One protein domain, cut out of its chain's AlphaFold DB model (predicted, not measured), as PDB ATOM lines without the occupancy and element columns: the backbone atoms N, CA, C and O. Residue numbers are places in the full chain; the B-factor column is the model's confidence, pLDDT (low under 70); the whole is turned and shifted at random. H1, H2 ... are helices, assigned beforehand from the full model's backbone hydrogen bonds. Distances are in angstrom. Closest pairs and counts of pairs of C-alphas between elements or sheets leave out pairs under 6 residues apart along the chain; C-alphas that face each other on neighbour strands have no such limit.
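AT A GLANCE: This is residues 187 to 205, 313 to 336 and 417 to 496 of the 496 residues of the protein "Putative E3 ubiquitin-protein ligase" of Aspergillus puulaauensis (UniProt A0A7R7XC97). A slender, loose group of helices is built along one long helix, H7, which runs down one side; the shorter H2 lies alongside H7, H1 lies alongside H2, and the end of H4 packs on H7. H5 crosses one end of H1, H3 sits beyond the last residue of H2, and residues 449 to 454 stick out at one end of the whole. The printed part has 123 residues with seven named helices, H1 to H7 in chain order, and no named strand: the class is all helix. It is loose, with a radius of gyration of the C-alphas of 17.8 A, and spans 64 by 25 by 18 A.

HOW THE PARTS SIT: H7, residues 464 to 491, touches H2, residues 316 to 325, with its residues 478 to 485 alone, at a shallow tilt of 15 degrees, the same way; the closest C-alphas, of Ile 323 and Ala 485, are 5.8 A apart. H4, residues 420 to 431, touches H7 at a steep tilt of 45 degrees, opposite ways, with the C-alphas of Leu 431 and His 479 closest at 7.0 A. The hub is H1, residues 189 to 205, which touches three helices. It touches H2 at a shallow tilt of 21 degrees, opposite ways, the closest C-alphas being those of Ile 195 and Leu 318, 6.2 A apart. Its residues 189 to 193 alone touch H4, at a shallow tilt of 13 degrees, the same way, with the C-alphas of Thr 189 and Trp 426 closest at 4.9 A. Its residues 200 to 204 alone touch H5, residues 437 to 444, at a steep tilt of 68 degrees, only just short of about perpendicular; the C-alphas of Ile 200 and Trp 437 are closest at 6.4 A. H3, residues 329 to 335, is close to H2 but not clearly touching, with Gly 325 and Ile 331 closest at 6.0 A between C-alphas. H6, residues 453 to 460, touches no helix. In H1 to H7 every O i to N i+4 pair is within hydrogen-bond range.

IN THESE COORDINATES: H7 is 40.4 A from first to last C-alpha; C-alpha 464 is at (279.454, 231.609, 219.582), and C-alpha 491 is at (257.919, 202.805, 201.243). H1 is 24.2 A long and begins at C-alpha 189, (261.690, 210.557, 225.309). H4 is 16.1 A and H2 13.9 A long; H3, H5 and H6 are shorter.

THE WHOLE: The C-alphas farthest apart, of Glu 450 and His 496, are 65.3 A apart. Residues 206 to 312 are not printed, with 14.8 A between C-alphas 205 and 313, nor are residues 337 to 416, with 8.2 A between C-alphas 336 and 417. Of the links printed whole, H5 to H6 is short and the others are tight. The mean pLDDT of the printed part is 91.3; residues 450 to 451 and 493 to 496 are under 70.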
ATOM      1  N   LEU A 187     262.501 203.589 220.880       94.06
ATOM      2  CA  LEU A 187     262.570 205.042 220.945       94.06
ATOM      3  C   LEU A 187     261.858 205.484 222.230       94.06
ATOM      4  O   LEU A 187     260.715 205.097 222.442       94.06
ATOM      5  N   THR A 188     262.517 206.257 223.097       95.19
ATOM      6  CA  THR A 188     261.870 206.862 224.281       95.19
ATOM      7  C   THR A 188     262.297 208.317 224.436       95.19
ATOM      8  O   THR A 188     263.375 208.714 223.972       95.19
ATOM      9  N   THR A 189     261.452 209.128 225.069       95.62
ATOM     10  CA  THR A 189     261.690 210.557 225.309       95.62
ATOM     11  C   THR A 189     262.967 210.802 226.111       95.62
ATOM     12  O   THR A 189     263.815 211.590 225.684       95.62
ATOM     13  N   GLU A 190     263.177 210.085 227.215       96.00
ATOM     14  CA  GLU A 190     264.334 210.276 228.101       96.00
ATOM     15  C   GLU A 190     265.639 209.854 227.422       96.00
ATOM     16  O   GLU A 190     266.672 210.511 227.578       96.00
ATOM     17  N   ARG A 191     265.606 208.776 226.626       96.31
ATOM     18  CA  ARG A 191     266.785 208.312 225.891       96.31
ATOM     19  C   ARG A 191     267.151 209.258 224.749       96.31
ATOM     20  O   ARG A 191     268.335 209.544 224.579       96.31
ATOM     21  N   THR A 192     266.172 209.767 224.000       97.88
ATOM     22  CA  THR A 192     266.410 210.812 222.989       97.88
ATOM     23  C   THR A 192     266.992 212.069 223.637       97.88
ATOM     24  O   THR A 192     268.018 212.558 223.165       97.88
ATOM     25  N   ALA A 193     266.418 212.545 224.749       97.88
ATOM     26  CA  ALA A 193     266.940 213.696 225.487       97.88
ATOM     27  C   ALA A 193     268.396 213.479 225.943       97.88
ATOM     28  O   ALA A 193     269.259 214.300 225.643       97.88
ATOM     29  N   ALA A 194     268.707 212.332 226.558       98.06
ATOM     30  CA  ALA A 194     270.060 212.008 227.015       98.06
ATOM     31  C   ALA A 194     271.099 211.917 225.876       98.06
ATOM     32  O   ALA A 194     272.268 212.252 226.083       98.06
ATOM     33  N   ILE A 195     270.699 211.484 224.673       98.19
ATOM     34  CA  ILE A 195     271.580 211.484 223.492       98.19
ATOM     35  C   ILE A 195     271.793 212.918 222.985       98.19
ATOM     36  O   ILE A 195     272.940 213.300 222.771       98.19
ATOM     37  N   ILE A 196     270.735 213.735 222.867       98.25
ATOM     38  CA  ILE A 196     270.849 215.168 222.522       98.25
ATOM     39  C   ILE A 196     271.804 215.869 223.495       98.25
ATOM     40  O   ILE A 196     272.722 216.571 223.071       98.25
ATOM     41  N   ASP A 197     271.637 215.631 224.795       97.88
ATOM     42  CA  ASP A 197     272.454 216.243 225.836       97.88
ATOM     43  C   ASP A 197     273.925 215.827 225.780       97.88
ATOM     44  O   ASP A 197     274.796 216.681 225.987       97.88
ATOM     45  N   ARG A 198     274.211 214.551 225.480       97.62
ATOM     46  CA  ARG A 198     275.578 214.067 225.247       97.62
ATOM     47  C   ARG A 198     276.172 214.696 223.991       97.62
ATOM     48  O   ARG A 198     277.271 215.230 224.073       97.62
ATOM     49  N   CYS A 199     275.448 214.699 222.871       97.62
ATOM     50  CA  CYS A 199     275.873 215.329 221.620       97.62
ATOM     51  C   CYS A 199     276.276 216.801 221.822       97.62
ATOM     52  O   CYS A 199     277.384 217.188 221.453       97.62
ATOM     53  N   ILE A 200     275.422 217.599 222.480       97.62
ATOM     54  CA  ILE A 200     275.704 219.012 222.778       97.62
ATOM     55  C   ILE A 200     276.924 219.138 223.700       97.62
ATOM     56  O   ILE A 200     277.854 219.872 223.375       97.62
ATOM     57  N   SER A 201     276.964 218.415 224.828       96.50
ATOM     58  CA  SER A 201     278.098 218.484 225.764       96.50
ATOM     59  C   SER A 201     279.422 218.083 225.109       96.50
ATOM     60  O   SER A 201     280.418 218.773 225.298       96.50
ATOM     61  N   THR A 202     279.444 217.006 224.322       95.75
ATOM     62  CA  THR A 202     280.651 216.521 223.643       95.75
ATOM     63  C   THR A 202     281.137 217.500 222.577       95.75
ATOM     64  O   THR A 202     282.337 217.749 222.505       95.75
ATOM     65  N   HIS A 203     280.241 218.096 221.787       95.88
ATOM     66  CA  HIS A 203     280.623 219.103 220.795       95.88
ATOM     67  C   HIS A 203     281.153 220.385 221.455       95.88
ATOM     68  O   HIS A 203     282.254 220.821 221.138       95.88
ATOM     69  N   LEU A 204     280.448 220.941 222.445       95.25
ATOM     70  CA  LEU A 204     280.906 222.147 223.147       95.25
ATOM     71  C   LEU A 204     282.244 221.918 223.884       95.25
ATOM     72  O   LEU A 204     283.090 222.809 223.925       95.25
ATOM     73  N   GLN A 205     282.493 220.708 224.398       93.31
ATOM     74  CA  GLN A 205     283.808 220.316 224.926       93.31
ATOM     75  C   GLN A 205     284.892 220.215 223.839       93.31
ATOM     76  O   GLN A 205     286.054 220.491 224.128       93.31
ATOM     77  N   TYR A 313     278.318 216.666 212.157       88.19
ATOM     78  CA  TYR A 313     277.216 215.759 212.473       88.19
ATOM     79  C   TYR A 313     277.083 215.660 214.003       88.19
ATOM     80  O   TYR A 313     277.333 214.605 214.587       88.19
ATOM     81  N   ILE A 314     276.758 216.779 214.671       96.62
ATOM     82  CA  ILE A 314     276.673 216.877 216.140       96.62
ATOM     83  C   ILE A 314     275.700 215.823 216.671       96.62
ATOM     84  O   ILE A 314     275.998 215.132 217.642       96.62
ATOM     85  N   PHE A 315     274.569 215.644 215.983       97.88
ATOM     86  CA  PHE A 315     273.512 214.704 216.351       97.88
ATOM     87  C   PHE A 315     273.652 213.318 215.709       97.88
ATOM     88  O   PHE A 315     272.700 212.544 215.755       97.88
ATOM     89  N   ARG A 316     274.832 212.943 215.188       96.12
ATOM     90  CA  ARG A 316     275.041 211.647 214.516       96.12
ATOM     91  C   ARG A 316     274.579 210.438 215.330       96.12
ATOM     92  O   ARG A 316     274.002 209.512 214.778       96.12
ATOM     93  N   GLU A 317     274.819 210.431 216.639       96.50
ATOM     94  CA  GLU A 317     274.394 209.314 217.491       96.50
ATOM     95  C   GLU A 317     272.859 209.213 217.593       96.50
ATOM     96  O   GLU A 317     272.309 208.114 217.667       96.50
ATOM     97  N   LEU A 318     272.158 210.350 217.540       97.56
ATOM     98  CA  LEU A 318     270.699 210.401 217.469       97.56
ATOM     99  C   LEU A 318     270.188 210.030 216.070       97.56
ATOM    100  O   LEU A 318     269.192 209.326 215.965       97.56
ATOM    101  N   GLU A 319     270.879 210.445 215.008       96.88
ATOM    102  CA  GLU A 319     270.596 210.038 213.626       96.88
ATOM    103  C   GLU A 319     270.696 208.509 213.477       96.88
ATOM    104  O   GLU A 319     269.737 207.873 213.041       96.88
ATOM    105  N   ASP A 320     271.800 207.905 213.930       95.75
ATOM    106  CA  ASP A 320     272.012 206.453 213.938       95.75
ATOM    107  C   ASP A 320     270.970 205.728 214.831       95.75
ATOM    108  O   ASP A 320     270.506 204.640 214.480       95.75
ATOM    109  N   TYR A 321     270.537 206.326 215.952       95.75
ATOM    110  CA  TYR A 321     269.477 205.785 216.822       95.75
ATOM    111  C   TYR A 321     268.081 205.849 216.179       95.75
ATOM    112  O   TYR A 321     267.364 204.850 216.215       95.75
ATOM    113  N   ILE A 322     267.716 206.962 215.531       95.75
ATOM    114  CA  ILE A 322     266.465 207.106 214.769       95.75
ATOM    115  C   ILE A 322     266.449 206.106 213.609       95.75
ATOM    116  O   ILE A 322     265.516 205.315 213.501       95.75
ATOM    117  N   ILE A 323     267.505 206.062 212.789       94.50
ATOM    118  CA  ILE A 323     267.623 205.108 211.673       94.50
ATOM    119  C   ILE A 323     267.532 203.661 212.182       94.50
ATOM    120  O   ILE A 323     266.909 202.823 211.539       94.50
ATOM    121  N   SER A 324     268.118 203.347 213.342       92.50
ATOM    122  CA  SER A 324     267.982 202.026 213.968       92.50
ATOM    123  C   SER A 324     266.555 201.733 214.455       92.50
ATOM    124  O   SER A 324     266.115 200.589 214.377       92.50
ATOM    125  N   GLY A 325     265.821 202.748 214.919       91.94
ATOM    126  CA  GLY A 325     264.442 202.626 215.403       91.94
ATOM    127  C   GLY A 325     263.394 202.428 214.304       91.94
ATOM    128  O   GLY A 325     262.428 201.700 214.509       91.94
ATOM    129  N   PHE A 326     263.600 203.019 213.124       92.06
ATOM    130  CA  PHE A 326     262.685 202.896 211.977       92.06
ATOM    131  C   PHE A 326     262.906 201.634 211.118       92.06
ATOM    132  O   PHE A 326     262.126 201.375 210.211       92.06
ATOM    133  N   ARG A 327     263.913 200.801 211.423       87.38
ATOM    134  CA  ARG A 327     264.247 199.562 210.680       87.38
ATOM    135  C   ARG A 327     263.248 198.401 210.808       87.38
ATOM    136  O   ARG A 327     263.502 197.347 210.236       87.38
ATOM    137  N   GLY A 328     262.175 198.543 211.581       81.50
ATOM    138  CA  GLY A 328     261.170 197.492 211.752       81.50
ATOM    139  C   GLY A 328     260.012 197.945 212.636       81.50
ATOM    140  O   GLY A 328     260.206 198.660 213.624       81.50
ATOM    141  N   CYS A 329     258.787 197.534 212.298       81.06
ATOM    142  CA  CYS A 329     257.589 198.038 212.974       81.06
ATOM    143  C   CYS A 329     257.494 197.618 214.448       81.06
ATOM    144  O   CYS A 329     256.922 198.357 215.246       81.06
ATOM    145  N   ASP A 330     258.084 196.481 214.830       83.25
ATOM    146  CA  ASP A 330     258.111 195.995 216.218       83.25
ATOM    147  C   ASP A 330     258.753 196.999 217.189       83.25
ATOM    148  O   ASP A 330     258.313 197.118 218.333       83.25
ATOM    149  N   ILE A 331     259.750 197.767 216.735       87.12
ATOM    150  CA  ILE A 331     260.431 198.770 217.564       87.12
ATOM    151  C   ILE A 331     259.495 199.944 217.826       87.12
ATOM    152  O   ILE A 331     259.288 200.321 218.979       87.12
ATOM    153  N   LEU A 332     258.881 200.495 216.776       86.00
ATOM    154  CA  LEU A 332     257.936 201.611 216.878       86.00
ATOM    155  C   LEU A 332     256.702 201.222 217.713       86.00
ATOM    156  O   LEU A 332     256.288 201.977 218.590       86.00
ATOM    157  N   ASN A 333     256.189 200.000 217.523       83.50
ATOM    158  CA  ASN A 333     255.094 199.416 218.308       83.50
ATOM    159  C   ASN A 333     255.435 199.252 219.805       83.50
ATOM    160  O   ASN A 333     254.539 199.314 220.647       83.50
ATOM    161  N   ALA A 334     256.707 199.020 220.146       87.06
ATOM    162  CA  ALA A 334     257.178 198.921 221.529       87.06
ATOM    163  C   ALA A 334     257.553 200.281 222.147       87.06
ATOM    164  O   ALA A 334     257.517 200.416 223.367       87.06
ATOM    165  N   SER A 335     257.905 201.267 221.317       89.31
ATOM    166  CA  SER A 335     258.426 202.581 221.726       89.31
ATOM    167  C   SER A 335     257.411 203.391 222.529       89.31
ATOM    168  O   SER A 335     257.689 203.787 223.654       89.31
ATOM    169  N   PHE A 336     256.205 203.565 221.984       88.56
ATOM    170  CA  PHE A 336     255.210 204.508 222.509       88.56
ATOM    171  C   PHE A 336     253.943 203.813 223.025       88.56
ATOM    172  O   PHE A 336     252.835 204.312 222.852       88.56
ATOM    173  N   ARG A 417     246.941 201.393 221.037       79.81
ATOM    174  CA  ARG A 417     247.469 201.750 222.372       79.81
ATOM    175  C   ARG A 417     248.692 202.684 222.344       79.81
ATOM    176  O   ARG A 417     249.533 202.620 223.234       79.81
ATOM    177  N   ILE A 418     248.771 203.562 221.346       87.25
ATOM    178  CA  ILE A 418     249.843 204.555 221.210       87.25
ATOM    179  C   ILE A 418     249.624 205.700 222.208       87.25
ATOM    180  O   ILE A 418     248.545 206.294 222.259       87.25
ATOM    181  N   ASN A 419     250.667 206.033 222.962       90.19
ATOM    182  CA  ASN A 419     250.741 207.200 223.825       90.19
ATOM    183  C   ASN A 419     251.109 208.430 222.984       90.19
ATOM    184  O   ASN A 419     252.270 208.828 222.909       90.19
ATOM    185  N   TRP A 420     250.113 209.026 222.329       90.25
ATOM    186  CA  TRP A 420     250.315 210.182 221.448       90.25
ATOM    187  C   TRP A 420     250.979 211.385 222.135       90.25
ATOM    188  O   TRP A 420     251.654 212.160 221.464       90.25
ATOM    189  N   THR A 421     250.849 211.520 223.458       93.69
ATOM    190  CA  THR A 421     251.531 212.567 224.235       93.69
ATOM    191  C   THR A 421     253.045 212.345 224.297       93.69
ATOM    192  O   THR A 421     253.799 213.301 224.156       93.69
ATOM    193  N   ASP A 422     253.500 211.101 224.456       92.62
ATOM    194  CA  ASP A 422     254.930 210.752 224.455       92.62
ATOM    195  C   ASP A 422     255.519 210.771 223.030       92.62
ATOM    196  O   ASP A 422     256.644 211.224 222.830       92.62
ATOM    197  N   VAL A 423     254.719 210.408 222.011       94.44
ATOM    198  CA  VAL A 423     255.078 210.596 220.588       94.44
ATOM    199  C   VAL A 423     255.321 212.073 220.263       94.44
ATOM    200  O   VAL A 423     256.345 212.398 219.662       94.44
ATOM    201  N   ASP A 424     254.406 212.971 220.654       95.38
ATOM    202  CA  ASP A 424     254.588 214.410 220.438       95.38
ATOM    203  C   ASP A 424     255.799 214.927 221.220       95.38
ATOM    204  O   ASP A 424     256.682 215.529 220.619       95.38
ATOM    205  N   GLN A 425     255.936 214.616 222.513       96.44
ATOM    206  CA  GLN A 425     257.104 215.037 223.301       96.44
ATOM    207  C   GLN A 425     258.435 214.583 222.677       96.44
ATOM    208  O   GLN A 425     259.367 215.382 222.567       96.44
ATOM    209  N   TRP A 426     258.522 213.338 222.198       97.19
ATOM    210  CA  TRP A 426     259.694 212.820 221.486       97.19
ATOM    211  C   TRP A 426     259.958 213.568 220.169       97.19
ATOM    212  O   TRP A 426     261.103 213.914 219.865       97.19
ATOM    213  N   TYR A 427     258.904 213.883 219.414       97.19
ATOM    214  CA  TYR A 427     259.001 214.660 218.182       97.19
ATOM    215  C   TYR A 427     259.438 216.110 218.451       97.19
ATOM    216  O   TYR A 427     260.357 216.603 217.795       97.19
ATOM    217  N   GLN A 428     258.879 216.770 219.472       98.00
ATOM    218  CA  GLN A 428     259.275 218.118 219.893       98.00
ATOM    219  C   GLN A 428     260.731 218.171 220.379       98.00
ATOM    220  O   GLN A 428     261.423 219.151 220.096       98.00
ATOM    221  N   LEU A 429     261.236 217.128 221.055       97.94
ATOM    222  CA  LEU A 429     262.655 217.021 221.428       97.94
ATOM    223  C   LEU A 429     263.571 217.014 220.193       97.94
ATOM    224  O   LEU A 429     264.592 217.700 220.187       97.94
ATOM    225  N   ILE A 430     263.196 216.298 219.128       97.75
ATOM    226  CA  ILE A 430     263.950 216.280 217.864       97.75
ATOM    227  C   ILE A 430     263.815 217.616 217.119       97.75
ATOM    228  O   ILE A 430     264.815 218.162 216.640       97.75
ATOM    229  N   LEU A 431     262.612 218.201 217.063       97.50
ATOM    230  CA  LEU A 431     262.404 219.524 216.468       97.50
ATOM    231  C   LEU A 431     263.242 220.608 217.159       97.50
ATOM    232  O   LEU A 431     263.811 221.465 216.485       97.50
ATOM    233  N   ARG A 432     263.381 220.530 218.486       97.94
ATOM    234  CA  ARG A 432     264.128 221.482 219.323       97.94
ATOM    235  C   ARG A 432     265.565 221.041 219.634       97.94
ATOM    236  O   ARG A 432     266.217 221.642 220.487       97.94
ATOM    237  N   ALA A 433     266.098 220.037 218.933       98.00
ATOM    238  CA  ALA A 433     267.467 219.574 219.145       98.00
ATOM    239  C   ALA A 433     268.479 220.734 219.048       98.00
ATOM    240  O   ALA A 433     268.431 221.581 218.146       98.00
ATOM    241  N   GLY A 434     269.384 220.801 220.022       96.81
ATOM    242  CA  GLY A 434     270.370 221.873 220.131       96.81
ATOM    243  C   GLY A 434     269.866 223.200 220.708       96.81
ATOM    244  O   GLY A 434     270.711 224.023 221.023       96.81
ATOM    245  N   THR A 435     268.562 223.466 220.905       97.44
ATOM    246  CA  THR A 435     268.140 224.811 221.380       97.44
ATOM    247  C   THR A 435     268.618 225.150 222.797       97.44
ATOM    248  O   THR A 435     268.712 226.323 223.136       97.44
ATOM    249  N   SER A 436     268.962 224.148 223.611       97.19
ATOM    250  CA  SER A 436     269.551 224.309 224.950       97.19
ATOM    251  C   SER A 436     271.070 224.559 224.947       97.19
ATOM    252  O   SER A 436     271.674 224.633 226.017       97.19
ATOM    253  N   TRP A 437     271.722 224.701 223.781       97.88
ATOM    254  CA  TRP A 437     273.185 224.823 223.716       97.88
ATOM    255  C   TRP A 437     273.727 226.034 224.496       97.88
ATOM    256  O   TRP A 437     274.747 225.898 225.164       97.88
ATOM    257  N   VAL A 438     273.024 227.174 224.490       97.50
ATOM    258  CA  VAL A 438     273.423 228.410 225.200       97.50
ATOM    259  C   VAL A 438     273.342 228.257 226.725       97.50
ATOM    260  O   VAL A 438     274.230 228.703 227.455       97.50
ATOM    261  N   GLU A 439     272.291 227.599 227.216       97.19
ATOM    262  CA  GLU A 439     272.092 227.293 228.638       97.19
ATOM    263  C   GLU A 439     273.158 226.306 229.128       97.19
ATOM    264  O   GLU A 439     273.814 226.528 230.149       97.19
ATOM    265  N   LYS A 440     273.405 225.253 228.342       95.81
ATOM    266  CA  LYS A 440     274.442 224.258 228.615       95.81
ATOM    267  C   LYS A 440     275.851 224.855 228.537       95.81
ATOM    268  O   LYS A 440     276.687 224.504 229.364       95.81
ATOM    269  N   TRP A 441     276.104 225.789 227.618       95.81
ATOM    270  CA  TRP A 441     277.336 226.580 227.577       95.81
ATOM    271  C   TRP A 441     277.480 227.395 228.867       95.81
ATOM    272  O   TRP A 441     278.406 227.150 229.631       95.81
ATOM    273  N   SER A 442     276.514 228.254 229.199       95.00
ATOM    274  CA  SER A 442     276.516 229.043 230.445       95.00
ATOM    275  C   SER A 442     276.757 228.193 231.704       95.00
ATOM    276  O   SER A 442     277.520 228.596 232.577       95.00
ATOM    277  N   THR A 443     276.175 226.991 231.765       94.75
ATOM    278  CA  THR A 443     276.332 226.033 232.876       94.75
ATOM    279  C   THR A 443     277.719 225.376 232.934       94.75
ATOM    280  O   THR A 443     278.180 225.012 234.012       94.75
ATOM    281  N   MET A 444     278.404 225.211 231.798       90.94
ATOM    282  CA  MET A 444     279.746 224.613 231.737       90.94
ATOM    283  C   MET A 444     280.884 225.633 231.890       90.94
ATOM    284  O   MET A 444     282.050 225.218 231.893       90.94
ATOM    285  N   LYS A 445     280.578 226.936 232.016       91.00
ATOM    286  CA  LYS A 445     281.593 227.982 232.197       91.00
ATOM    287  C   LYS A 445     282.446 227.658 233.433       91.00
ATOM    288  O   LYS A 445     281.875 227.435 234.502       91.00
ATOM    289  N   PRO A 446     283.791 227.609 233.328       84.19
ATOM    290  CA  PRO A 446     284.628 227.333 234.488       84.19
ATOM    291  C   PRO A 446     284.414 228.406 235.572       84.19
ATOM    292  O   PRO A 446     284.268 229.587 235.236       84.19
ATOM    293  N   PRO A 447     284.400 228.031 236.866       82.06
ATOM    294  CA  PRO A 447     284.455 229.012 237.943       82.06
ATOM    295  C   PRO A 447     285.764 229.806 237.843       82.06
ATOM    296  O   PRO A 447     286.760 229.294 237.341       82.06
ATOM    297  N   LEU A 448     285.788 231.037 238.364       74.44
ATOM    298  CA  LEU A 448     286.984 231.902 238.346       74.44
ATOM    299  C   LEU A 448     288.153 231.399 239.225       74.44
ATOM    300  O   LEU A 448     289.155 232.095 239.366       74.44
ATOM    301  N   THR A 449     288.033 230.221 239.836       76.44
ATOM    302  CA  THR A 449     289.098 229.579 240.610       76.44
ATOM    303  C   THR A 449     290.247 229.154 239.683       76.44
ATOM    304  O   THR A 449     290.004 228.549 238.645       76.44
ATOM    305  N   GLU A 450     291.485 229.437 240.092       62.06
ATOM    306  CA  GLU A 450     292.754 229.414 239.327       62.06
ATOM    307  C   GLU A 450     293.116 228.143 238.507       62.06
ATOM    308  O   GLU A 450     294.149 228.130 237.842       62.06
ATOM    309  N   GLU A 451     292.339 227.057 238.544       64.56
ATOM    310  CA  GLU A 451     292.811 225.715 238.153       64.56
ATOM    311  C   GLU A 451     293.003 225.475 236.640       64.56
ATOM    312  O   GLU A 451     293.711 224.538 236.274       64.56
ATOM    313  N   ASP A 452     292.431 226.300 235.749       79.62
ATOM    314  CA  ASP A 452     292.746 226.244 234.308       79.62
ATOM    315  C   ASP A 452     292.554 227.596 233.574       79.62
ATOM    316  O   ASP A 452     291.508 227.843 232.954       79.62
ATOM    317  N   PRO A 453     293.574 228.479 233.566       83.44
ATOM    318  CA  PRO A 453     293.531 229.728 232.807       83.44
ATOM    319  C   PRO A 453     293.547 229.506 231.284       83.44
ATOM    320  O   PRO A 453     293.130 230.391 230.536       83.44
ATOM    321  N   THR A 454     293.989 228.339 230.792       85.75
ATOM    322  CA  THR A 454     294.023 228.052 229.347       85.75
ATOM    323  C   THR A 454     292.625 227.766 228.809       85.75
ATOM    324  O   THR A 454     292.245 228.290 227.764       85.75
ATOM    325  N   LYS A 455     291.817 227.024 229.573       85.00
ATOM    326  CA  LYS A 455     290.399 226.785 229.296       85.00
ATOM    327  C   LYS A 455     289.554 228.041 229.482       85.00
ATOM    328  O   LYS A 455     288.618 228.230 228.714       85.00
ATOM    329  N   ALA A 456     289.882 228.912 230.440       87.81
ATOM    330  CA  ALA A 456     289.234 230.220 230.559       87.81
ATOM    331  C   ALA A 456     289.495 231.092 229.313       87.81
ATOM    332  O   ALA A 456     288.551 231.601 228.713       87.81
ATOM    333  N   ALA A 457     290.745 231.176 228.847       88.75
ATOM    334  CA  ALA A 457     291.067 231.885 227.608       88.75
ATOM    335  C   ALA A 457     290.389 231.255 226.374       88.75
ATOM    336  O   ALA A 457     289.852 231.973 225.535       88.75
ATOM    337  N   ALA A 458     290.362 229.921 226.265       89.62
ATOM    338  CA  ALA A 458     289.654 229.226 225.188       89.62
ATOM    339  C   ALA A 458     288.133 229.470 225.221       89.62
ATOM    340  O   ALA A 458     287.505 229.552 224.169       89.62
ATOM    341  N   TRP A 459     287.553 229.629 226.416       91.75
ATOM    342  CA  TRP A 459     286.142 229.960 226.610       91.75
ATOM    343  C   TRP A 459     285.787 231.337 226.048       91.75
ATOM    344  O   TRP A 459     284.818 231.468 225.302       91.75
ATOM    345  N   ASP A 460     286.578 232.356 226.387       90.44
ATOM    346  CA  ASP A 460     286.319 233.739 225.973       90.44
ATOM    347  C   ASP A 460     286.746 234.013 224.510       90.44
ATOM    348  O   ASP A 460     286.281 234.977 223.905       90.44
ATOM    349  N   MET A 461     287.576 233.146 223.908       92.31
ATOM    350  CA  MET A 461     287.909 233.159 222.470       92.31
ATOM    351  C   MET A 461     286.934 232.358 221.583       92.31
ATOM    352  O   MET A 461     287.079 232.382 220.359       92.31
ATOM    353  N   ALA A 462     285.978 231.616 222.151       93.44
ATOM    354  CA  ALA A 462     285.100 230.741 221.375       93.44
ATOM    355  C   ALA A 462     284.056 231.534 220.564       93.44
ATOM    356  O   ALA A 462     283.234 232.263 221.123       93.44
ATOM    357  N   ASP A 463     284.040 231.348 219.240       95.19
ATOM    358  CA  ASP A 463     283.061 231.999 218.363       95.19
ATOM    359  C   ASP A 463     281.670 231.356 218.509       95.19
ATOM    360  O   ASP A 463     281.336 230.340 217.892       95.19
ATOM    361  N   LEU A 464     280.840 231.995 219.332       95.94
ATOM    362  CA  LEU A 464     279.454 231.609 219.582       95.94
ATOM    363  C   LEU A 464     278.590 231.601 218.309       95.94
ATOM    364  O   LEU A 464     277.639 230.824 218.239       95.94
ATOM    365  N   SER A 465     278.914 232.415 217.297       96.81
ATOM    366  CA  SER A 465     278.160 232.468 216.037       96.81
ATOM    367  C   SER A 465     278.452 231.260 215.142       96.81
ATOM    368  O   SER A 465     277.544 230.741 214.485       96.81
ATOM    369  N   VAL A 466     279.686 230.743 215.181       94.69
ATOM    370  CA  VAL A 466     280.038 229.464 214.551       94.69
ATOM    371  C   VAL A 466     279.295 228.326 215.246       94.69
ATOM    372  O   VAL A 466     278.620 227.559 214.566       94.69
ATOM    373  N   ILE A 467     279.321 228.261 216.581       95.81
ATOM    374  CA  ILE A 467     278.609 227.220 217.343       95.81
ATOM    375  C   ILE A 467     277.094 227.256 217.058       95.81
ATOM    376  O   ILE A 467     276.484 226.210 216.830       95.81
ATOM    377  N   GLU A 468     276.471 228.440 217.000       97.25
ATOM    378  CA  GLU A 468     275.043 228.568 216.674       97.25
ATOM    379  C   GLU A 468     274.715 228.089 215.252       97.25
ATOM    380  O   GLU A 468     273.723 227.372 215.042       97.25
ATOM    381  N   LYS A 469     275.558 228.451 214.274       96.06
ATOM    382  CA  LYS A 469     275.448 227.989 212.887       96.06
ATOM    383  C   LYS A 469     275.571 226.467 212.817       96.06
ATOM    384  O   LYS A 469     274.705 225.816 212.234       96.06
ATOM    385  N   GLU A 470     276.595 225.894 213.443       96.00
ATOM    386  CA  GLU A 470     276.861 224.453 213.450       96.00
ATOM    387  C   GLU A 470     275.729 223.661 214.127       96.00
ATOM    388  O   GLU A 470     275.246 222.673 213.564       96.00
ATOM    389  N   MET A 471     275.205 224.134 215.264       97.31
ATOM    390  CA  MET A 471     274.008 223.576 215.917       97.31
ATOM    391  C   MET A 471     272.767 223.632 215.018       97.31
ATOM    392  O   MET A 471     271.964 222.696 214.992       97.31
ATOM    393  N   THR A 472     272.597 224.722 214.268       96.81
ATOM    394  CA  THR A 472     271.436 224.935 213.394       96.81
ATOM    395  C   THR A 472     271.508 224.089 212.120       96.81
ATOM    396  O   THR A 472     270.505 223.472 211.752       96.81
ATOM    397  N   GLU A 473     272.682 223.967 211.491       96.00
ATOM    398  CA  GLU A 473     272.911 223.036 210.378       96.00
ATOM    399  C   GLU A 473     272.723 221.577 210.813       96.00
ATOM    400  O   GLU A 473     272.053 220.811 210.114       96.00
ATOM    401  N   SER A 474     273.234 221.211 211.996       96.56
ATOM    402  CA  SER A 474     273.064 219.878 212.592       96.56
ATOM    403  C   SER A 474     271.595 219.545 212.828       96.56
ATOM    404  O   SER A 474     271.123 218.489 212.410       96.56
ATOM    405  N   ARG A 475     270.833 220.462 213.445       97.00
ATOM    406  CA  ARG A 475     269.383 220.313 213.646       97.00
ATOM    407  C   ARG A 475     268.662 220.138 212.305       97.00
ATOM    408  O   ARG A 475     267.871 219.214 212.148       97.00
ATOM    409  N   ALA A 476     268.983 220.966 211.310       96.62
ATOM    410  CA  ALA A 476     268.401 220.847 209.977       96.62
ATOM    411  C   ALA A 476     268.795 219.537 209.266       96.62
ATOM    412  O   ALA A 476     268.042 219.048 208.423       96.62
ATOM    413  N   HIS A 477     269.964 218.948 209.551       96.12
ATOM    414  CA  HIS A 477     270.328 217.608 209.074       96.12
ATOM    415  C   HIS A 477     269.495 216.523 209.764       96.12
ATOM    416  O   HIS A 477     268.819 215.759 209.078       96.12
ATOM    417  N   LEU A 478     269.448 216.528 211.097       97.19
ATOM    418  CA  LEU A 478     268.645 215.620 211.916       97.19
ATOM    419  C   LEU A 478     267.166 215.586 211.484       97.19
ATOM    420  O   LEU A 478     266.585 214.508 211.367       97.19
ATOM    421  N   HIS A 479     266.566 216.741 211.175       97.19
ATOM    422  CA  HIS A 479     265.183 216.827 210.676       97.19
ATOM    423  C   HIS A 479     265.006 216.131 209.322       97.19
ATOM    424  O   HIS A 479     264.044 215.391 209.127       97.19
ATOM    425  N   ARG A 480     265.962 216.306 208.398       96.75
ATOM    426  CA  ARG A 480     265.982 215.596 207.106       96.75
ATOM    427  C   ARG A 480     266.199 214.090 207.291       96.75
ATOM    428  O   ARG A 480     265.620 213.314 206.538       96.75
ATOM    429  N   THR A 481     266.987 213.674 208.281       96.69
ATOM    430  CA  THR A 481     267.196 212.257 208.613       96.69
ATOM    431  C   THR A 481     265.940 211.619 209.202       96.69
ATOM    432  O   THR A 481     265.585 210.523 208.778       96.69
ATOM    433  N   LEU A 482     265.215 212.306 210.094       97.00
ATOM    434  CA  LEU A 482     263.923 211.829 210.594       97.00
ATOM    435  C   LEU A 482     262.910 211.662 209.452       97.00
ATOM    436  O   LEU A 482     262.317 210.595 209.332       97.00
ATOM    437  N   LEU A 483     262.766 212.669 208.582       96.81
ATOM    438  CA  LEU A 483     261.849 212.599 207.438       96.81
ATOM    439  C   LEU A 483     262.183 211.427 206.500       96.81
ATOM    440  O   LEU A 483     261.286 210.679 206.121       96.81
ATOM    441  N   LYS A 484     263.468 211.205 206.198       96.31
ATOM    442  CA  LYS A 484     263.918 210.056 205.393       96.31
ATOM    443  C   LYS A 484     263.708 208.706 206.078       96.31
ATOM    444  O   LYS A 484     263.413 207.727 205.402       96.31
ATOM    445  N   ALA A 485     263.853 208.639 207.401       94.75
ATOM    446  CA  ALA A 485     263.575 207.426 208.167       94.75
ATOM    447  C   ALA A 485     262.070 207.096 208.165       94.75
ATOM    448  O   ALA A 485     261.706 205.935 207.999       94.75
ATOM    449  N   THR A 486     261.200 208.110 208.267       93.69
ATOM    450  CA  THR A 486     259.748 207.928 208.104       93.69
ATOM    451  C   THR A 486     259.349 207.586 206.667       93.69
ATOM    452  O   THR A 486     258.464 206.762 206.480       93.69
ATOM    453  N   GLU A 487     260.004 208.173 205.661       91.88
ATOM    454  CA  GLU A 487     259.767 207.895 204.236       91.88
ATOM    455  C   GLU A 487     260.141 206.448 203.885       91.88
ATOM    456  O   GLU A 487     259.306 205.717 203.364       91.88
ATOM    457  N   GLY A 488     261.346 205.995 204.257       90.50
ATOM    458  CA  GLY A 488     261.769 204.605 204.056       90.50
ATOM    459  C   GLY A 488     260.822 203.603 204.718       90.50
ATOM    460  O   GLY A 488     260.334 202.698 204.057       90.50
ATOM    461  N   PHE A 489     260.457 203.831 205.984       88.00
ATOM    462  CA  PHE A 489     259.522 202.965 206.716       88.00
ATOM    463  C   PHE A 489     258.103 202.897 206.110       88.00
ATOM    464  O   PHE A 489     257.377 201.929 206.345       88.00
ATOM    465  N   LEU A 490     257.680 203.920 205.360       85.81
ATOM    466  CA  LEU A 490     256.416 203.898 204.620       85.81
ATOM    467  C   LEU A 490     256.568 203.179 203.273       85.81
ATOM    468  O   LEU A 490     255.717 202.363 202.935       85.81
ATOM    469  N   ASN A 491     257.662 203.422 202.547       84.12
ATOM    470  CA  ASN A 491     257.919 202.805 201.243       84.12
ATOM    471  C   ASN A 491     258.191 201.292 201.359       84.12
ATOM    472  O   ASN A 491     257.651 200.519 200.572       84.12
ATOM    473  N   ASP A 492     258.908 200.851 202.404       74.88
ATOM    474  CA  ASP A 492     259.164 199.434 202.739       74.88
ATOM    475  C   ASP A 492     257.865 198.625 203.016       74.88
ATOM    476  O   ASP A 492     257.910 197.417 203.262       74.88
ATOM    477  N   ARG A 493     256.693 199.283 203.005       64.19
ATOM    478  CA  ARG A 493     255.357 198.677 203.121       64.19
ATOM    479  C   ARG A 493     254.531 198.694 201.831       64.19
ATOM    480  O   ARG A 493     253.489 198.052 201.817       64.19
ATOM    481  N   GLU A 494     254.946 199.408 200.783       60.53
ATOM    482  CA  GLU A 494     254.230 199.419 199.493       60.53
ATOM    483  C   GLU A 494     254.751 198.347 198.511       60.53
ATOM    484  O   GLU A 494     254.013 197.931 197.619       60.53
ATOM    485  N   ASP A 495     255.978 197.845 198.707       53.53
ATOM    486  CA  ASP A 495     256.623 196.803 197.882       53.53
ATOM    487  C   ASP A 495     256.303 195.341 198.322       53.53
ATOM    488  O   ASP A 495     256.985 194.393 197.903       53.53
ATOM    489  N   HIS A 496     255.285 195.119 199.172       44.25
ATOM    490  CA  HIS A 496     254.950 193.817 199.791       44.25
ATOM    491  C   HIS A 496     253.448 193.470 199.802       44.25
ATOM    492  O   HIS A 496     253.141 192.287 199.512       44.25
TER     493      HIS A 496